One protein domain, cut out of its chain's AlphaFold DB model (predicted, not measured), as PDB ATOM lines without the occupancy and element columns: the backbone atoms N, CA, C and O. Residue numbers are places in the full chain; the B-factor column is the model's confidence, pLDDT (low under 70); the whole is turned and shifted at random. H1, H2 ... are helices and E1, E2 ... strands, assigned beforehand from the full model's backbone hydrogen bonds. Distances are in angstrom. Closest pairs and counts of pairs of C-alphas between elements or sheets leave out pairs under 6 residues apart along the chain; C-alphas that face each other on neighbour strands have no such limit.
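This is residues 88 to 230 of the 230 residues of an uncharacterized protein of Candidatus Pacebacteria bacterium GW2011_GWA1_46_10 (UniProt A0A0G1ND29). One large, strongly twisted sheet curls round the single helix H1, and a separate hairpin of E1 and E2 packs on that helix through E2. In the large sheet, a wall of E3, E4, E5 and E12 continues through E10 into E9 and E8, while E11, E6 and E7 branch off from E10 at one end of the domain. The printed part has 143 residues with twelve named strands, E1 to E12 in chain order, and then one named helix; the class is mostly strand. The large sheet is branched and mixed, with E6 and E7 parallel and its other neighbour pairs antiparallel, while the sheet of E1 and E2 is antiparallel. The whole is compact, with a radius of gyration of the C-alphas of 14.7 A, and its outline is rounded, spanning 41 by 36 by 28 A.

In the branched sheet, E10, residues 184 to 191, has E9, residues 172 to 177, on one side and both E11, residues 194 to 197, and E12, residues 203 to 208, on the other side. The pairing is staggered: E10 pairs with E12 over residues 184 to 186, with E9 over 186 to 189 and with E11 over 189 to 191. N 185 and O 206 of E10 and E12 are 2.8 A apart, N 188 and O 174 of E10 and E9 are 2.9 A apart, and N 189 and O 196 of E10 and E11 are 2.8 A apart, each within hydrogen-bond range. On one side of E9 lies the edge strand E8, residues 161 to 166, with E10 on the other side; E8 and E9 are antiparallel, with 156 degrees between their directions, and N 163 and O 175 are 2.9 A apart, within hydrogen-bond range. E8, E9, E10 and E11 form a meander, each strand the antiparallel neighbour of the one before. E12 has E5, residues 130 to 136, as its other neighbour, with N 133 and O 205 2.8 A apart. A second meander is E3, residues 110 to 114, E4, residues 121 to 126, and E5; N 112 and O 124 are 2.8 A apart, and so are N 134 and O 123. E11 is also antiparallel to E6, residues 142 to 145, with N 142 and O 197 2.8 A apart, and E6 is parallel to the edge strand E7, residues 156 to 158, at 30 degrees, with N 145 and O 157 2.8 A apart. H1, residues 214 to 225, is on this sheet, which curls round it; the closest C-alphas of H1 and E8, Ala 225 and Thr 166, are 5.6 A apart. Every O i to N i+4 pair inside H1 is within hydrogen-bond range. E1, residues 88 to 92, and E2, residues 101 to 106, form a hairpin, with N 90 and O 103 3.0 A apart. The closest C-alphas of E2 and H1, Ile 105 and Val 223, are 5.8 A apart.

E1 begins at C-alpha 88, (22.132, -3.689, -26.089). E10, the longest strand, measures 23.0 A from C-alpha 184 at (38.391, 11.315, -36.926) to C-alpha 191; E5 measures 19.6 A, E2 and E12 16.9 A each, and E8 16.8 A. H1 measures 16.1 A and ends at C-alpha 225, (35.585, 0.044, -22.742).

The C-alphas farthest apart, those of Asp 108 and Glu 153, are 43.4 A apart. The printed part runs from residue 88 to 230, the chain's last residue, without a cut. No link is long. Residues 101 to 102 of E2 pair antiparallel with residues 228 to 229, after H1. The mean pLDDT of the printed part is 93.2, and residues 180 to 181 are under 70.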
ATOM      1  N   LYS A  88      22.244  -2.403 -25.402       94.94
ATOM      2  CA  LYS A  88      22.132  -3.689 -26.089       94.94
ATOM      3  C   LYS A  88      23.500  -4.263 -26.419       94.94
ATOM      4  O   LYS A  88      24.461  -3.533 -26.652       94.94
ATOM      5  N   LEU A  89      23.547  -5.585 -26.446       96.31
ATOM      6  CA  LEU A  89      24.733  -6.363 -26.762       96.31
ATOM      7  C   LEU A  89      24.791  -6.630 -28.267       96.31
ATOM      8  O   LEU A  89      23.806  -7.086 -28.850       96.31
ATOM      9  N   ILE A  90      25.950  -6.406 -28.878       96.06
ATOM     10  CA  ILE A  90      26.255  -6.896 -30.223       96.06
ATOM     11  C   ILE A  90      27.482  -7.807 -30.169       96.06
ATOM     12  O   ILE A  90      28.328  -7.682 -29.282       96.06
ATOM     13  N   THR A  91      27.580  -8.716 -31.133       96.19
ATOM     14  CA  THR A  91      28.708  -9.641 -31.269       96.19
ATOM     15  C   THR A  91      29.448  -9.402 -32.580       96.19
ATOM     16  O   THR A  91      28.880  -8.860 -33.531       96.19
ATOM     17  N   GLY A  92      30.697  -9.841 -32.652       93.62
ATOM     18  CA  GLY A  92      31.483  -9.897 -33.885       93.62
ATOM     19  C   GLY A  92      32.653 -10.859 -33.736       93.62
ATOM     20  O   GLY A  92      32.799 -11.511 -32.693       93.62
ATOM     21  N   GLY A  93      33.502 -10.952 -34.754       91.75
ATOM     22  CA  GLY A  93      34.688 -11.796 -34.666       91.75
ATOM     23  C   GLY A  93      34.452 -13.274 -34.940       91.75
ATOM     24  O   GLY A  93      33.381 -13.720 -35.351       91.75
ATOM     25  N   GLY A  94      35.495 -14.063 -34.681       90.50
ATOM     26  CA  GLY A  94      35.532 -15.481 -35.035       90.50
ATOM     27  C   GLY A  94      35.881 -15.728 -36.504       90.50
ATOM     28  O   GLY A  94      35.537 -16.787 -37.026       90.50
ATOM     29  N   ILE A  95      36.546 -14.762 -37.142       88.06
ATOM     30  CA  ILE A  95      37.007 -14.804 -38.531       88.06
ATOM     31  C   ILE A  95      38.533 -14.696 -38.538       88.06
ATOM     32  O   ILE A  95      39.109 -13.851 -37.848       88.06
ATOM     33  N   LEU A  96      39.197 -15.549 -39.324       88.56
ATOM     34  CA  LEU A  96      40.659 -15.645 -39.390       88.56
ATOM     35  C   LEU A  96      41.288 -15.775 -37.986       88.56
ATOM     36  O   LEU A  96      41.002 -16.724 -37.258       88.56
ATOM     37  N   SER A  97      42.166 -14.840 -37.615       88.19
ATOM     38  CA  SER A  97      42.839 -14.775 -36.316       88.19
ATOM     39  C   SER A  97      42.118 -13.894 -35.289       88.19
ATOM     40  O   SER A  97      42.579 -13.810 -34.150       88.19
ATOM     41  N   PHE A  98      41.005 -13.244 -35.652       92.94
ATOM     42  CA  PHE A  98      40.243 -12.413 -34.722       92.94
ATOM     43  C   PHE A  98      39.342 -13.293 -33.842       92.94
ATOM     44  O   PHE A  98      38.461 -13.986 -34.367       92.94
ATOM     45  N   PRO A  99      39.505 -13.287 -32.504       94.19
ATOM     46  CA  PRO A  99      38.592 -13.988 -31.614       94.19
ATOM     47  C   PRO A  99      37.180 -13.416 -31.707       94.19
ATOM     48  O   PRO A  99      36.954 -12.302 -32.186       94.19
ATOM     49  N   ARG A 100      36.218 -14.190 -31.207       96.38
ATOM     50  CA  ARG A 100      34.869 -13.671 -31.001       96.38
ATOM     51  C   ARG A 100      34.903 -12.596 -29.927       96.38
ATOM     52  O   ARG A 100      35.687 -12.663 -28.978       96.38
ATOM     53  N   TYR A 101      34.024 -11.621 -30.070       96.81
ATOM     54  CA  TYR A 101      33.872 -10.570 -29.088       96.81
ATOM     55  C   TYR A 101      32.429 -10.115 -28.952       96.81
ATOM     56  O   TYR A 101      31.561 -10.381 -29.786       96.81
ATOM     57  N   GLU A 102      32.218  -9.391 -27.869       97.50
ATOM     58  CA  GLU A 102      30.992  -8.719 -27.498       97.50
ATOM     59  C   GLU A 102      31.288  -7.250 -27.202       97.50
ATOM     60  O   GLU A 102      32.347  -6.925 -26.668       97.50
ATOM     61  N   VAL A 103      30.354  -6.364 -27.535       97.31
ATOM     62  CA  VAL A 103      30.420  -4.941 -27.186       97.31
ATOM     63  C   VAL A 103      29.014  -4.443 -26.853       97.31
ATOM     64  O   VAL A 103      28.033  -4.831 -27.493       97.31
ATOM     65  N   MET A 104      28.909  -3.622 -25.812       97.25
ATOM     66  CA  MET A 104      27.664  -2.985 -25.398       97.25
ATOM     67  C   MET A 104      27.551  -1.623 -26.071       97.25
ATOM     68  O   MET A 104      28.464  -0.802 -25.994       97.25
ATOM     69  N   ILE A 105      26.409  -1.370 -26.701       96.06
ATOM     70  CA  ILE A 105      26.092  -0.081 -27.318       96.06
ATOM     71  C   ILE A 105      24.796   0.480 -26.720       96.06
ATOM     72  O   ILE A 105      23.953  -0.300 -26.259       96.06
ATOM     73  N   PRO A 106      24.601   1.808 -26.719       95.19
ATOM     74  CA  PRO A 106      23.303   2.404 -26.409       95.19
ATOM     75  C   PRO A 106      22.187   1.801 -27.283       95.19
ATOM     76  O   PRO A 106      22.413   1.452 -28.445       95.19
ATOM     77  N   ALA A 107      20.984   1.598 -26.739       93.38
ATOM     78  CA  ALA A 107      19.922   0.887 -27.462       93.38
ATOM     79  C   ALA A 107      19.381   1.660 -28.668       93.38
ATOM     80  O   ALA A 107      18.939   1.024 -29.631       93.38
ATOM     81  N   ASP A 108      19.435   2.989 -28.615       93.19
ATOM     82  CA  ASP A 108      19.074   3.910 -29.692       93.19
ATOM     83  C   ASP A 108      20.083   3.882 -30.851       93.19
ATOM     84  O   ASP A 108      19.719   4.184 -31.987       93.19
ATOM     85  N   TRP A 109      21.322   3.444 -30.608       95.75
ATOM     86  CA  TRP A 109      22.313   3.275 -31.668       95.75
ATOM     87  C   TRP A 109      21.939   2.107 -32.568       95.75
ATOM     88  O   TRP A 109      21.424   1.085 -32.124       95.75
ATOM     89  N   THR A 110      22.229   2.208 -33.853       96.69
ATOM     90  CA  THR A 110      21.991   1.127 -34.814       96.69
ATOM     91  C   THR A 110      23.295   0.421 -35.147       96.69
ATOM     92  O   THR A 110      24.377   0.965 -34.935       96.69
ATOM     93  N   PHE A 111      23.210  -0.812 -35.643       96.69
ATOM     94  CA  PHE A 111      24.369  -1.471 -36.224       96.69
ATOM     95  C   PHE A 111      23.983  -2.215 -37.499       96.69
ATOM     96  O   PHE A 111      22.875  -2.746 -37.606       96.69
ATOM     97  N   SER A 112      24.903  -2.258 -38.453       96.75
ATOM     98  CA  SER A 112      24.827  -3.084 -39.650       96.75
ATOM     99  C   SER A 112      26.034  -4.013 -39.713       96.75
ATOM    100  O   SER A 112      27.102  -3.721 -39.167       96.75
ATOM    101  N   ARG A 113      25.847  -5.155 -40.373       95.50
ATOM    102  CA  ARG A 113      26.907  -6.117 -40.658       95.50
ATOM    103  C   ARG A 113      26.949  -6.368 -42.156       95.50
ATOM    104  O   ARG A 113      25.935  -6.723 -42.752       95.50
ATOM    105  N   GLU A 114      28.127  -6.202 -42.733       94.12
ATOM    106  CA  GLU A 114      28.439  -6.500 -44.127       94.12
ATOM    107  C   GLU A 114      29.559  -7.546 -44.165       94.12
ATOM    108  O   GLU A 114      30.445  -7.554 -43.313       94.12
ATOM    109  N   SER A 115      29.511  -8.437 -45.149       89.94
ATOM    110  CA  SER A 115      30.528  -9.460 -45.384       89.94
ATOM    111  C   SER A 115      30.517  -9.791 -46.875       89.94
ATOM    112  O   SER A 115      29.442  -9.993 -47.447       89.94
ATOM    113  N   GLN A 116      31.682  -9.756 -47.528       70.69
ATOM    114  CA  GLN A 116      31.803 -10.066 -48.957       70.69
ATOM    115  C   GLN A 116      32.170 -11.540 -49.190       70.69
ATOM    116  O   GLN A 116      31.891 -12.090 -50.257       70.69
ATOM    117  N   THR A 117      32.776 -12.183 -48.195       81.25
ATOM    118  CA  THR A 117      33.342 -13.535 -48.195       81.25
ATOM    119  C   THR A 117      33.255 -14.158 -46.794       81.25
ATOM    120  O   THR A 117      32.848 -13.521 -45.833       81.25
ATOM    121  N   THR A 118      33.673 -15.413 -46.627       83.31
ATOM    122  CA  THR A 118      33.755 -16.037 -45.290       83.31
ATOM    123  C   THR A 118      34.870 -15.468 -44.409       83.31
ATOM    124  O   THR A 118      34.896 -15.756 -43.213       83.31
ATOM    125  N   ASP A 119      35.782 -14.693 -44.997       89.38
ATOM    126  CA  ASP A 119      37.050 -14.293 -44.387       89.38
ATOM    127  C   ASP A 119      37.100 -12.790 -44.068       89.38
ATOM    128  O   ASP A 119      38.133 -12.285 -43.623       89.38
ATOM    129  N   ASP A 120      35.992 -12.073 -44.271       92.25
ATOM    130  CA  ASP A 120      35.843 -10.658 -43.950       92.25
ATOM    131  C   ASP A 120      34.516 -10.352 -43.241       92.25
ATOM    132  O   ASP A 120      33.457 -10.921 -43.521       92.25
ATOM    133  N   GLU A 121      34.581  -9.398 -42.319       94.38
ATOM    134  CA  GLU A 121      33.417  -8.821 -41.652       94.38
ATOM    135  C   GLU A 121      33.635  -7.324 -41.475       94.38
ATOM    136  O   GLU A 121      34.698  -6.867 -41.055       94.38
ATOM    137  N   LYS A 122      32.589  -6.555 -41.757       96.12
ATOM    138  CA  LYS A 122      32.496  -5.143 -41.424       96.12
ATOM    139  C   LYS A 122      31.265  -4.930 -40.559       96.12
ATOM    140  O   LYS A 122      30.137  -5.116 -41.014       96.12
ATOM    141  N   ILE A 123      31.478  -4.496 -39.325       97.06
ATOM    142  CA  ILE A 123      30.414  -4.033 -38.438       97.06
ATOM    143  C   ILE A 123      30.457  -2.510 -38.411       97.06
ATOM    144  O   ILE A 123      31.485  -1.921 -38.084       97.06
ATOM    145  N   THR A 124      29.338  -1.875 -38.743       98.12
ATOM    146  CA  THR A 124      29.173  -0.421 -38.628       98.12
ATOM    147  C   THR A 124      28.177  -0.146 -37.519       98.12
ATOM    148  O   THR A 124      27.070  -0.669 -37.556       98.12
ATOM    149  N   ILE A 125      28.560   0.652 -36.531       97.94
ATOM    150  CA  ILE A 125      27.715   1.079 -35.418       97.94
ATOM    151  C   ILE A 125      27.481   2.576 -35.589       97.94
ATOM    152  O   ILE A 125      28.438   3.348 -35.613       97.94
ATOM    153  N   SER A 126      26.224   2.989 -35.693       97.19
ATOM    154  CA  SER A 126      25.838   4.382 -35.910       97.19
ATOM    155  C   SER A 126      25.037   4.888 -34.717       97.19
ATOM    156  O   SER A 126      23.936   4.402 -34.446       97.19
ATOM    157  N   GLY A 127      25.614   5.852 -34.006       91.88
ATOM    158  CA  GLY A 127      24.961   6.628 -32.958       91.88
ATOM    159  C   GLY A 127      24.588   8.030 -33.432       91.88
ATOM    160  O   GLY A 127      24.615   8.309 -34.625       91.88
ATOM    161  N   ASP A 128      24.279   8.910 -32.476       86.06
ATOM    162  CA  ASP A 128      23.912  10.317 -32.713       86.06
ATOM    163  C   ASP A 128      24.919  11.046 -33.624       86.06
ATOM    164  O   ASP A 128      24.642  11.328 -34.789       86.06
ATOM    165  N   ILE A 129      26.130  11.296 -33.116       93.94
ATOM    166  CA  ILE A 129      27.186  11.957 -33.897       93.94
ATOM    167  C   ILE A 129      28.291  11.012 -34.353       93.94
ATOM    168  O   ILE A 129      29.084  11.410 -35.200       93.94
ATOM    169  N   PHE A 130      28.374   9.801 -33.795       96.50
ATOM    170  CA  PHE A 130      29.474   8.872 -34.045       96.50
ATOM    171  C   PHE A 130      29.079   7.753 -35.001       96.50
ATOM    172  O   PHE A 130      28.023   7.141 -34.862       96.50
ATOM    173  N   THR A 131      29.998   7.415 -35.896       97.81
ATOM    174  CA  THR A 131      30.001   6.162 -36.647       97.81
ATOM    175  C   THR A 131      31.272   5.398 -36.310       97.81
ATOM    176  O   THR A 131      32.375   5.881 -36.554       97.81
ATOM    177  N   ILE A 132      31.126   4.207 -35.733       98.12
ATOM    178  CA  ILE A 132      32.229   3.290 -35.431       98.12
ATOM    179  C   ILE A 132      32.212   2.193 -36.487       98.12
ATOM    180  O   ILE A 132      31.211   1.499 -36.643       98.12
ATOM    181  N   THR A 133      33.320   2.007 -37.192       98.00
ATOM    182  CA  THR A 133      33.496   0.893 -38.126       98.00
ATOM    183  C   THR A 133      34.532  -0.066 -37.568       98.00
ATOM    184  O   THR A 133      35.641   0.345 -37.234       98.00
ATOM    185  N   ILE A 134      34.174  -1.344 -37.485       97.06
ATOM    186  CA  ILE A 134      35.057  -2.443 -37.100       97.06
ATOM    187  C   ILE A 134      35.215  -3.332 -38.323       97.06
ATOM    188  O   ILE A 134      34.244  -3.932 -38.783       97.06
ATOM    189  N   LEU A 135      36.430  -3.393 -38.856       95.56
ATOM    190  CA  LEU A 135      36.743  -4.173 -40.042       95.56
ATOM    191  C   LEU A 135      37.676  -5.332 -39.686       95.56
ATOM    192  O   LEU A 135      38.732  -5.139 -39.079       95.56
ATOM    193  N   GLN A 136      37.293  -6.535 -40.092       94.12
ATOM    194  CA  GLN A 136      38.043  -7.772 -39.920       94.12
ATOM    195  C   GLN A 136      38.300  -8.428 -41.272       94.12
ATOM    196  O   GLN A 136      37.459  -8.389 -42.166       94.12
ATOM    197  N   GLY A 137      39.500  -8.980 -41.422       91.31
ATOM    198  CA  GLY A 137      40.017  -9.500 -42.681       91.31
ATOM    199  C   GLY A 137      41.540  -9.614 -42.655       91.31
ATOM    200  O   GLY A 137      42.180  -9.370 -41.629       91.31
ATOM    201  N   GLY A 138      42.138  -9.987 -43.785       86.56
ATOM    202  CA  GLY A 138      43.593 -10.080 -43.932       86.56
ATOM    203  C   GLY A 138      44.273  -8.707 -43.942       86.56
ATOM    204  O   GLY A 138      44.630  -8.208 -45.005       86.56
ATOM    205  N   PHE A 139      44.463  -8.098 -42.769       82.69
ATOM    206  CA  PHE A 139      45.161  -6.819 -42.620       82.69
ATOM    207  C   PHE A 139      46.627  -7.010 -42.240       82.69
ATOM    208  O   PHE A 139      46.961  -7.789 -41.347       82.69
ATOM    209  N   GLY A 140      47.505  -6.240 -42.886       83.69
ATOM    210  CA  GLY A 140      48.836  -5.983 -42.350       83.69
ATOM    211  C   GLY A 140      48.741  -5.147 -41.072       83.69
ATOM    212  O   GLY A 140      47.843  -4.315 -40.935       83.69
ATOM    213  N   GLY A 141      49.658  -5.379 -40.133       88.75
ATOM    214  CA  GLY A 141      49.765  -4.574 -38.919       88.75
ATOM    215  C   GLY A 141      50.555  -3.285 -39.143       88.75
ATOM    216  O   GLY A 141      51.417  -3.216 -40.022       88.75
ATOM    217  N   SER A 142      50.283  -2.280 -38.320       93.50
ATOM    218  CA  SER A 142      51.073  -1.063 -38.202       93.50
ATOM    219  C   SER A 142      51.317  -0.711 -36.739       93.50
ATOM    220  O   SER A 142      50.479  -0.944 -35.863       93.50
ATOM    221  N   ILE A 143      52.485  -0.132 -36.475       95.56
ATOM    222  CA  ILE A 143      52.834   0.368 -35.145       95.56
ATOM    223  C   ILE A 143      52.238   1.765 -34.983       95.56
ATOM    224  O   ILE A 143      52.333   2.601 -35.881       95.56
ATOM    225  N   CYS A 144      51.642   2.038 -33.830       96.62
ATOM    226  CA  CYS A 144      51.218   3.376 -33.453       96.62
ATOM    227  C   CYS A 144      52.346   4.074 -32.696       96.62
ATOM    228  O   CYS A 144      52.661   3.695 -31.568       96.62
ATOM    229  N   LEU A 145      52.932   5.087 -33.324       95.75
ATOM    230  CA  LEU A 145      54.016   5.892 -32.777       95.75
ATOM    231  C   LEU A 145      53.476   7.202 -32.200       95.75
ATOM    232  O   LEU A 145      52.621   7.862 -32.800       95.75
ATOM    233  N   PHE A 146      54.027   7.590 -31.057       94.50
ATOM    234  CA  PHE A 146      53.706   8.811 -30.327       94.50
ATOM    235  C   PHE A 146      54.952   9.703 -30.189       94.50
ATOM    236  O   PHE A 146      56.076   9.240 -30.397       94.50
ATOM    237  N   PRO A 147      54.800  10.997 -29.845       93.44
ATOM    238  CA  PRO A 147      55.937  11.895 -29.675       93.44
ATOM    239  C   PRO A 147      56.974  11.350 -28.685       93.44
ATOM    240  O   PRO A 147      56.665  11.108 -27.519       93.44
ATOM    241  N   GLY A 148      58.214  11.206 -29.155       91.75
ATOM    242  CA  GLY A 148      59.335  10.668 -28.380       91.75
ATOM    243  C   GLY A 148      59.617   9.181 -28.612       91.75
ATOM    244  O   GLY A 148      60.690   8.723 -28.219       91.75
ATOM    245  N   ASP A 149      58.720   8.452 -29.279       92.25
ATOM    246  CA  ASP A 149      58.998   7.081 -29.702       92.25
ATOM    247  C   ASP A 149      60.078   7.070 -30.798       92.25
ATOM    248  O   ASP A 149      60.125   7.982 -31.633       92.25
ATOM    249  N   PRO A 150      60.964   6.056 -30.816       91.19
ATOM    250  CA  PRO A 150      61.917   5.899 -31.899       91.19
ATOM    251  C   PRO A 150      61.185   5.596 -33.205       91.19
ATOM    252  O   PRO A 150      60.168   4.902 -33.230       91.19
ATOM    253  N   ASP A 151      61.760   6.060 -34.308       89.44
ATOM    254  CA  ASP A 151      61.316   5.633 -35.625       89.44
ATOM    255  C   ASP A 151      61.655   4.154 -35.822       89.44
ATOM    256  O   ASP A 151      62.793   3.724 -35.620       89.44
ATOM    257  N   LEU A 152      60.647   3.376 -36.211       87.06
ATOM    258  CA  LEU A 152      60.766   1.948 -36.483       87.06
ATOM    259  C   LEU A 152      60.540   1.690 -37.973       87.06
ATOM    260  O   LEU A 152      59.724   2.352 -38.613       87.06
ATOM    261  N   GLU A 153      61.273   0.726 -38.527       86.44
ATOM    262  CA  GLU A 153      61.102   0.300 -39.915       86.44
ATOM    263  C   GLU A 153      59.784  -0.475 -40.079       86.44
ATOM    264  O   GLU A 153      59.487  -1.386 -39.305       86.44
ATOM    265  N   GLY A 154      58.998  -0.117 -41.098       87.44
ATOM    266  CA  GLY A 154      57.723  -0.755 -41.427       87.44
ATOM    267  C   GLY A 154      56.529   0.209 -41.415       87.44
ATOM    268  O   GLY A 154      56.700   1.421 -41.266       87.44
ATOM    269  N   PRO A 155      55.302  -0.302 -41.617       92.19
ATOM    270  CA  PRO A 155      54.096   0.515 -41.564       92.19
ATOM    271  C   PRO A 155      53.885   1.094 -40.161       92.19
ATOM    272  O   PRO A 155      53.815   0.358 -39.175       92.19
ATOM    273  N   SER A 156      53.727   2.413 -40.069       93.56
ATOM    274  CA  SER A 156      53.458   3.096 -38.802       93.56
ATOM    275  C   SER A 156      52.413   4.196 -38.958       93.56
ATOM    276  O   SER A 156      52.492   4.987 -39.899       93.56
ATOM    277  N   GLY A 157      51.485   4.288 -38.008       93.00
ATOM    278  CA  GLY A 157      50.636   5.462 -37.805       93.00
ATOM    279  C   GLY A 157      51.262   6.378 -36.757       93.00
ATOM    280  O   GLY A 157      51.709   5.900 -35.718       93.00
ATOM    281  N   ARG A 158      51.313   7.687 -37.016       93.56
ATOM    282  CA  ARG A 158      51.843   8.680 -36.069       93.56
ATOM    283  C   ARG A 158      50.704   9.512 -35.509       93.56
ATOM    284  O   ARG A 158      49.901  10.033 -36.287       93.56
ATOM    285  N   TYR A 159      50.660   9.612 -34.184       93.81
ATOM    286  CA  TYR A 159      49.572  10.260 -33.464       93.81
ATOM    287  C   TYR A 159      50.088  11.227 -32.403       93.81
ATOM    288  O   TYR A 159      50.850  10.833 -31.524       93.81
ATOM    289  N   ASP A 160      49.626  12.474 -32.454       92.25
ATOM    290  CA  ASP A 160      50.005  13.514 -31.486       92.25
ATOM    291  C   ASP A 160      49.306  13.338 -30.129       92.25
ATOM    292  O   ASP A 160      49.849  13.700 -29.082       92.25
ATOM    293  N   TYR A 161      48.084  12.801 -30.144       92.25
ATOM    294  CA  TYR A 161      47.208  12.750 -28.981       92.25
ATOM    295  C   TYR A 161      46.530  11.393 -28.838       92.25
ATOM    296  O   TYR A 161      46.232  10.706 -29.820       92.25
ATOM    297  N   TYR A 162      46.247  11.029 -27.589       94.81
ATOM    298  CA  TYR A 162      45.500   9.826 -27.274       94.81
ATOM    299  C   TYR A 162      44.720   9.934 -25.964       94.81
ATOM    300  O   TYR A 162      45.075  10.698 -25.067       94.81
ATOM    301  N   GLN A 163      43.689   9.101 -25.854       94.75
ATOM    302  CA  GLN A 163      42.990   8.779 -24.615       94.75
ATOM    303  C   GLN A 163      43.120   7.277 -24.371       94.75
ATOM    304  O   GLN A 163      42.788   6.474 -25.245       94.75
ATOM    305  N   GLU A 164      43.616   6.895 -23.195       97.56
ATOM    306  CA  GLU A 164      43.691   5.486 -22.811       97.56
ATOM    307  C   GLU A 164      42.346   4.985 -22.292       97.56
ATOM    308  O   GLU A 164      41.651   5.683 -21.551       97.56
ATOM    309  N   ILE A 165      42.003   3.764 -22.693       98.12
ATOM    310  CA  ILE A 165      40.752   3.084 -22.368       98.12
ATOM    311  C   ILE A 165      41.112   1.643 -22.011       98.12
ATOM    312  O   ILE A 165      41.885   1.001 -22.721       98.12
ATOM    313  N   THR A 166      40.582   1.134 -20.903       97.88
ATOM    314  CA  THR A 166      40.741  -0.277 -20.525       97.88
ATOM    315  C   THR A 166      39.427  -0.993 -20.776       97.88
ATOM    316  O   THR A 166      38.379  -0.499 -20.360       97.88
ATOM    317  N   THR A 167      39.477  -2.122 -21.477       97.12
ATOM    318  CA  THR A 167      38.279  -2.898 -21.795       97.12
ATOM    319  C   THR A 167      37.841  -3.778 -20.625       97.12
ATOM    320  O   THR A 167      38.622  -4.057 -19.713       97.12
ATOM    321  N   ASN A 168      36.620  -4.311 -20.681       95.19
ATOM    322  CA  ASN A 168      36.133  -5.328 -19.742       95.19
ATOM    323  C   ASN A 168      36.981  -6.614 -19.760       95.19
ATOM    324  O   ASN A 168      37.005  -7.354 -18.780       95.19
ATOM    325  N   SER A 169      37.698  -6.884 -20.857       95.12
ATOM    326  CA  SER A 169      38.686  -7.971 -20.958       95.12
ATOM    327  C   SER A 169      40.101  -7.581 -20.531       95.12
ATOM    328  O   SER A 169      41.029  -8.364 -20.725       95.12
ATOM    329  N   ASN A 170      40.267  -6.404 -19.921       96.19
ATOM    330  CA  ASN A 170      41.546  -5.862 -19.470       96.19
ATOM    331  C   ASN A 170      42.565  -5.642 -20.608       96.19
ATOM    332  O   ASN A 170      43.772  -5.557 -20.369       96.19
ATOM    333  N   ASP A 171      42.090  -5.529 -21.851       96.88
ATOM    334  CA  ASP A 171      42.909  -5.036 -22.952       96.88
ATOM    335  C   ASP A 171      43.033  -3.516 -22.828       96.88
ATOM    336  O   ASP A 171      42.107  -2.830 -22.392       96.88
ATOM    337  N   ARG A 172      44.182  -2.967 -23.226       98.25
ATOM    338  CA  ARG A 172      44.412  -1.520 -23.201       98.25
ATOM    339  C   ARG A 172      44.348  -0.959 -24.605       98.25
ATOM    340  O   ARG A 172      45.126  -1.353 -25.473       98.25
ATOM    341  N   PHE A 173      43.455  -0.003 -24.797       98.31
ATOM    342  CA  PHE A 173      43.308   0.767 -26.016       98.31
ATOM    343  C   PHE A 173      43.814   2.190 -25.839       98.31
ATOM    344  O   PHE A 173      43.772   2.766 -24.751       98.31
ATOM    345  N   ARG A 174      44.241   2.774 -26.952       97.75
ATOM    346  CA  ARG A 174      44.377   4.210 -27.142       97.75
ATOM    347  C   ARG A 174      43.457   4.624 -28.272       97.75
ATOM    348  O   ARG A 174      43.664   4.199 -29.407       97.75
ATOM    349  N   ARG A 175      42.474   5.470 -27.966       96.19
ATOM    350  CA  ARG A 175      41.793   6.269 -28.985       96.19
ATOM    351  C   ARG A 175      42.739   7.375 -29.392       96.19
ATOM    352  O   ARG A 175      43.132   8.161 -28.538       96.19
ATOM    353  N   VAL A 176      43.147   7.384 -30.653       95.56
ATOM    354  CA  VAL A 176      44.222   8.238 -31.170       95.56
ATOM    355  C   VAL A 176      43.706   9.224 -32.207       95.56
ATOM    356  O   VAL A 176      42.746   8.928 -32.924       95.56
ATOM    357  N   TRP A 177      44.336  10.397 -32.276       92.50
ATOM    358  CA  TRP A 177      44.047  11.432 -33.269       92.50
ATOM    359  C   TRP A 177      45.241  12.380 -33.457       92.50
ATOM    360  O   TRP A 177      46.156  12.431 -32.633       92.50
ATOM    361  N   ASN A 178      45.204  13.148 -34.545       88.56
ATOM    362  CA  ASN A 178      46.166  14.209 -34.851       88.56
ATOM    363  C   ASN A 178      45.543  15.594 -34.657       88.56
ATOM    364  O   ASN A 178      44.324  15.728 -34.523       88.56
ATOM    365  N   SER A 179      46.382  16.629 -34.598       73.31
ATOM    366  CA  SER A 179      45.917  18.018 -34.487       73.31
ATOM    367  C   SER A 179      44.948  18.411 -35.623       73.31
ATOM    368  O   SER A 179      45.181  18.120 -36.793       73.31
ATOM    369  N   GLY A 180      43.830  19.059 -35.269       66.94
ATOM    370  CA  GLY A 180      42.733  19.409 -36.186       66.94
ATOM    371  C   GLY A 180      41.367  19.367 -35.482       66.94
ATOM    372  O   GLY A 180      41.322  19.106 -34.277       66.94
ATOM    373  N   PRO A 181      40.241  19.633 -36.174       64.62
ATOM    374  CA  PRO A 181      38.923  19.350 -35.610       64.62
ATOM    375  C   PRO A 181      38.832  17.850 -35.292       64.62
ATOM    376  O   PRO A 181      39.101  17.014 -36.150       64.62
ATOM    377  N   PHE A 182      38.500  17.512 -34.043       80.25
ATOM    378  CA  PHE A 182      38.522  16.141 -33.519       80.25
ATOM    379  C   PHE A 182      37.344  15.307 -34.041       80.25
ATOM    380  O   PHE A 182      36.458  14.939 -33.282       80.25
ATOM    381  N   THR A 183      37.288  15.057 -35.345       88.50
ATOM    382  CA  THR A 183      36.187  14.317 -35.976       88.50
ATOM    383  C   THR A 183      36.592  12.934 -36.463       88.50
ATOM    384  O   THR A 183      35.722  12.119 -36.727       88.50
ATOM    385  N   GLY A 184      37.887  12.635 -36.556       91.62
ATOM    386  CA  GLY A 184      38.391  11.315 -36.926       91.62
ATOM    387  C   GLY A 184      39.242  10.719 -35.814       91.62
ATOM    388  O   GLY A 184      40.163  11.372 -35.317       91.62
ATOM    389  N   TYR A 185      38.957   9.473 -35.452       94.56
ATOM    390  CA  TYR A 185      39.743   8.703 -34.498       94.56
ATOM    391  C   TYR A 185      40.038   7.301 -35.029       94.56
ATOM    392  O   TYR A 185      39.302   6.731 -35.836       94.56
ATOM    393  N   SER A 186      41.112   6.712 -34.523       94.81
ATOM    394  CA  SER A 186      41.413   5.287 -34.688       94.81
ATOM    395  C   SER A 186      41.683   4.660 -33.325       94.81
ATOM    396  O   SER A 186      41.869   5.378 -32.337       94.81
ATOM    397  N   LEU A 187      41.701   3.329 -33.257       97.12
ATOM    398  CA  LEU A 187      42.164   2.615 -32.070       97.12
ATOM    399  C   LEU A 187      43.497   1.915 -32.303       97.12
ATOM    400  O   LEU A 187      43.668   1.169 -33.265       97.12
ATOM    401  N   CYS A 188      44.387   2.086 -31.332       97.88
ATOM    402  CA  CYS A 188      45.575   1.268 -31.152       97.88
ATOM    403  C   CYS A 188      45.402   0.404 -29.905       97.88
ATOM    404  O   CYS A 188      44.874   0.872 -28.898       97.88
ATOM    405  N   GLN A 189      45.889  -0.831 -29.933       97.94
ATOM    406  CA  GLN A 189      45.908  -1.725 -28.778       97.94
ATOM    407  C   GLN A 189      47.336  -1.932 -28.282       97.94
ATOM    408  O   GLN A 189      48.260  -2.104 -29.076       97.94
ATOM    409  N   LEU A 190      47.517  -1.953 -26.961       97.56
ATOM    410  CA  LEU A 190      48.777  -2.365 -26.359       97.56
ATOM    411  C   LEU A 190      48.958  -3.876 -26.513       97.56
ATOM    412  O   LEU A 190      48.123  -4.668 -26.078       97.56
ATOM    413  N   THR A 191      50.087  -4.266 -27.086       94.19
ATOM    414  CA  THR A 191      50.535  -5.653 -27.213       94.19
ATOM    415  C   THR A 191      51.921  -5.806 -26.583       94.19
ATOM    416  O   THR A 191      52.512  -4.834 -26.106       94.19
ATOM    417  N   GLN A 192      52.490  -7.011 -26.637       91.06
ATOM    418  CA  GLN A 192      53.886  -7.237 -26.245       91.06
ATOM    419  C   GLN A 192      54.906  -6.449 -27.091       91.06
ATOM    420  O   GLN A 192      56.030  -6.246 -26.646       91.06
ATOM    421  N   TYR A 193      54.516  -5.987 -28.283       88.81
ATOM    422  CA  TYR A 193      55.353  -5.201 -29.198       88.81
ATOM    423  C   TYR A 193      55.033  -3.698 -29.152       88.81
ATOM    424  O   TYR A 193      55.394  -2.959 -30.063       88.81
ATOM    425  N   GLY A 194      54.313  -3.237 -28.125       93.25
ATOM    426  CA  GLY A 194      53.858  -1.852 -28.007       93.25
ATOM    427  C   GLY A 194      52.469  -1.625 -28.601       93.25
ATOM    428  O   GLY A 194      51.663  -2.554 -28.722       93.25
ATOM    429  N   TRP A 195      52.165  -0.373 -28.936       97.06
ATOM    430  CA  TRP A 195      50.859   0.042 -29.449       97.06
ATOM    431  C   TRP A 195      50.737  -0.266 -30.938       97.06
ATOM    432  O   TRP A 195      51.565   0.180 -31.723       97.06
ATOM    433  N   ASN A 196      49.721  -1.033 -31.330       95.75
ATOM    434  CA  ASN A 196      49.565  -1.509 -32.703       95.75
ATOM    435  C   ASN A 196      48.114  -1.401 -33.184       95.75
ATOM    436  O   ASN A 196      47.178  -1.435 -32.382       95.75
ATOM    437  N   ALA A 197      47.953  -1.315 -34.500       95.25
ATOM    438  CA  ALA A 197      46.705  -1.529 -35.217       95.25
ATOM    439  C   ALA A 197      46.913  -2.645 -36.272       95.25
ATOM    440  O   ALA A 197      48.027  -2.799 -36.766       95.25
ATOM    441  N   PRO A 198      45.891  -3.434 -36.645       95.38
ATOM    442  CA  PRO A 198      44.568  -3.483 -36.034       95.38
ATOM    443  C   PRO A 198      44.622  -3.963 -34.577       95.38
ATOM    444  O   PRO A 198      45.630  -4.484 -34.100       95.38
ATOM    445  N   THR A 199      43.517  -3.772 -33.864       96.12
ATOM    446  CA  THR A 199      43.327  -4.365 -32.538       96.12
ATOM    447  C   THR A 199      43.012  -5.856 -32.672       96.12
ATOM    448  O   THR A 199      42.696  -6.342 -33.759       96.12
ATOM    449  N   LEU A 200      42.989  -6.581 -31.556       93.94
ATOM    450  CA  LEU A 200      42.523  -7.967 -31.491       93.94
ATOM    451  C   LEU A 200      41.037  -8.118 -31.879       93.94
ATOM    452  O   LEU A 200      40.561  -9.229 -32.062       93.94
ATOM    453  N   TYR A 201      40.306  -7.010 -32.008       95.25
ATOM    454  CA  TYR A 201      38.895  -6.960 -32.382       95.25
ATOM    455  C   TYR A 201      38.688  -6.537 -33.843       95.25
ATOM    456  O   TYR A 201      37.564  -6.574 -34.335       95.25
ATOM    457  N   GLY A 202      39.756  -6.161 -34.552       95.06
ATOM    458  CA  GLY A 202      39.709  -5.631 -35.913       95.06
ATOM    459  C   GLY A 202      40.364  -4.258 -36.038       95.06
ATOM    460  O   GLY A 202      40.852  -3.668 -35.064       95.06
ATOM    461  N   HIS A 203      40.381  -3.738 -37.261       95.38
ATOM    462  CA  HIS A 203      40.711  -2.345 -37.520       95.38
ATOM    463  C   HIS A 203      39.500  -1.484 -37.159       95.38
ATOM    464  O   HIS A 203      38.447  -1.610 -37.783       95.38
ATOM    465  N   ILE A 204      39.643  -0.627 -36.145       97.19
ATOM    466  CA  ILE A 204      38.544   0.199 -35.636       97.19
ATOM    467  C   ILE A 204      38.804   1.660 -35.999       97.19
ATOM    468  O   ILE A 204      39.777   2.261 -35.533       97.19
ATOM    469  N   SER A 205      37.917   2.224 -36.813       95.75
ATOM    470  CA  SER A 205      37.875   3.649 -37.143       95.75
ATOM    471  C   SER A 205      36.596   4.274 -36.604       95.75
ATOM    472  O   SER A 205      35.547   3.635 -36.537       95.75
ATOM    473  N   ILE A 206      36.695   5.528 -36.174       96.75
ATOM    474  CA  ILE A 206      35.579   6.263 -35.588       96.75
ATOM    475  C   ILE A 206      35.526   7.623 -36.260       96.75
ATOM    476  O   ILE A 206      36.513   8.358 -36.265       96.75
ATOM    477  N   GLU A 207      34.363   7.965 -36.786       95.81
ATOM    478  CA  GLU A 207      34.092   9.263 -37.385       95.81
ATOM    479  C   GLU A 207      32.993   9.963 -36.594       95.81
ATOM    480  O   GLU A 207      32.024   9.334 -36.167       95.81
ATOM    481  N   ALA A 208      33.148  11.265 -36.383       94.88
ATOM    482  CA  ALA A 208      32.152  12.132 -35.788       94.88
ATOM    483  C   ALA A 208      31.697  13.173 -36.817       94.88
ATOM    484  O   ALA A 208      32.525  13.826 -37.452       94.88
ATOM    485  N   SER A 209      30.387  13.370 -36.964       94.00
ATOM    486  CA  SER A 209      29.820  14.354 -37.905       94.00
ATOM    487  C   SER A 209      30.145  15.810 -37.541       94.00
ATOM    488  O   SER A 209      30.063  16.705 -38.381       94.00
ATOM    489  N   GLN A 210      30.538  16.046 -36.291       92.31
ATOM    490  CA  GLN A 210      30.960  17.328 -35.736       92.31
ATOM    491  C   GLN A 210      31.961  17.104 -34.597       92.31
ATOM    492  O   GLN A 210      32.109  15.984 -34.112       92.31
ATOM    493  N   VAL A 211      32.644  18.166 -34.155       92.00
ATOM    494  CA  VAL A 211      33.556  18.079 -33.004       92.00
ATOM    495  C   VAL A 211      32.750  17.664 -31.764       92.00
ATOM    496  O   VAL A 211      31.847  18.404 -31.368       92.00
ATOM    497  N   PRO A 212      33.041  16.506 -31.150       92.19
ATOM    498  CA  PRO A 212      32.239  15.990 -30.056       92.19
ATOM    499  C   PRO A 212      32.465  16.788 -28.775       92.19
ATOM    500  O   PRO A 212      33.568  17.248 -28.470       92.19
ATOM    501  N   THR A 213      31.406  16.903 -27.982       92.19
ATOM    502  CA  THR A 213      31.483  17.406 -26.609       92.19
ATOM    503  C   THR A 213      32.150  16.384 -25.687       92.19
ATOM    504  O   THR A 213      32.163  15.184 -25.970       92.19
ATOM    505  N   SER A 214      32.634  16.833 -24.524       89.44
ATOM    506  CA  SER A 214      33.219  15.939 -23.514       89.44
ATOM    507  C   SER A 214      32.271  14.802 -23.114       89.44
ATOM    508  O   SER A 214      32.698  13.663 -22.944       89.44
ATOM    509  N   GLN A 215      30.969  15.082 -23.005       90.69
ATOM    510  CA  GLN A 215      29.982  14.073 -22.625       90.69
ATOM    511  C   GLN A 215      29.769  13.026 -23.724       90.69
ATOM    512  O   GLN A 215      29.702  11.835 -23.432       90.69
ATOM    513  N   GLN A 216      29.753  13.446 -24.990       93.06
ATOM    514  CA  GLN A 216      29.709  12.520 -26.122       93.06
ATOM    515  C   GLN A 216      30.966  11.640 -26.168       93.06
ATOM    516  O   GLN A 216      30.854  10.432 -26.366       93.06
ATOM    517  N   THR A 217      32.155  12.195 -25.905       91.50
ATOM    518  CA  THR A 217      33.377  11.376 -25.836       91.50
ATOM    519  C   THR A 217      33.366  10.373 -24.683       91.50
ATOM    520  O   THR A 217      33.873   9.274 -24.858       91.50
ATOM    521  N   VAL A 218      32.737  10.690 -23.545       93.44
ATOM    522  CA  VAL A 218      32.571   9.730 -22.435       93.44
ATOM    523  C   VAL A 218      31.674   8.559 -22.841       93.44
ATOM    524  O   VAL A 218      31.990   7.417 -22.521       93.44
ATOM    525  N   ILE A 219      30.587   8.816 -23.577       94.06
ATOM    526  CA  ILE A 219      29.714   7.750 -24.097       94.06
ATOM    527  C   ILE A 219      30.493   6.857 -25.067       94.06
ATOM    528  O   ILE A 219      30.456   5.634 -24.938       94.06
ATOM    529  N   LEU A 220      31.239   7.461 -26.000       95.50
ATOM    530  CA  LEU A 220      32.104   6.728 -26.924       95.50
ATOM    531  C   LEU A 220      33.117   5.860 -26.168       95.50
ATOM    532  O   LEU A 220      33.212   4.665 -26.430       95.50
ATOM    533  N   ASP A 221      33.843   6.436 -25.211       96.12
ATOM    534  CA  ASP A 221      34.856   5.716 -24.440       96.12
ATOM    535  C   ASP A 221      34.225   4.590 -23.599       96.12
ATOM    536  O   ASP A 221      34.831   3.532 -23.449       96.12
ATOM    537  N   GLY A 222      32.980   4.756 -23.137       96.38
ATOM    538  CA  GLY A 222      32.188   3.700 -22.501       96.38
ATOM    539  C   GLY A 222      31.869   2.528 -23.438       96.38
ATOM    540  O   GLY A 222      32.025   1.371 -23.047       96.38
ATOM    541  N   VAL A 223      31.496   2.803 -24.693       96.88
ATOM    542  CA  VAL A 223      31.313   1.759 -25.720       96.88
ATOM    543  C   VAL A 223      32.627   1.023 -25.970       96.88
ATOM    544  O   VAL A 223      32.661  -0.206 -25.934       96.88
ATOM    545  N   LEU A 224      33.732   1.752 -26.150       97.62
ATOM    546  CA  LEU A 224      35.052   1.160 -26.392       97.62
ATOM    547  C   LEU A 224      35.575   0.361 -25.184       97.62
ATOM    548  O   LEU A 224      36.226  -0.666 -25.358       97.62
ATOM    549  N   ALA A 225      35.263   0.786 -23.959       98.06
ATOM    550  CA  ALA A 225      35.585   0.044 -22.742       98.06
ATOM    551  C   ALA A 225      34.748  -1.238 -22.596       98.06
ATOM    552  O   ALA A 225      35.179  -2.199 -21.961       98.06
ATOM    553  N   SER A 226      33.561  -1.302 -23.201       97.88
ATOM    554  CA  SER A 226      32.665  -2.451 -23.033       97.88
ATOM    555  C   SER A 226      33.098  -3.717 -23.786       97.88
ATOM    556  O   SER A 226      32.540  -4.793 -23.538       97.88
ATOM    557  N   PHE A 227      34.093  -3.612 -24.676       97.88
ATOM    558  CA  PHE A 227      34.602  -4.748 -25.439       97.88
ATOM    559  C   PHE A 227      35.008  -5.904 -24.523       97.88
ATOM    560  O   PHE A 227      35.749  -5.746 -23.550       97.88
ATOM    561  N   THR A 228      34.510  -7.089 -24.860       97.31
ATOM    562  CA  THR A 228      34.784  -8.327 -24.143       97.31
ATOM    563  C   THR A 228      35.160  -9.418 -25.133       97.31
ATOM    564  O   THR A 228      34.386  -9.736 -26.033       97.31
ATOM    565  N   LYS A 229      36.337 -10.014 -24.958       95.00
ATOM    566  CA  LYS A 229      36.792 -11.189 -25.700       95.00
ATOM    567  C   LYS A 229      36.049 -12.440 -25.223       95.00
ATOM    568  O   LYS A 229      35.834 -12.608 -24.021       95.00
ATOM    569  N   LYS A 230      35.671 -13.306 -26.162       91.69
ATOM    570  CA  LYS A 230      34.916 -14.546 -25.923       91.69
ATOM    571  C   LYS A 230      35.719 -15.786 -26.278       91.69
ATOM    572  O   LYS A 230      36.496 -15.731 -27.258       91.69
TER     573      LYS A 230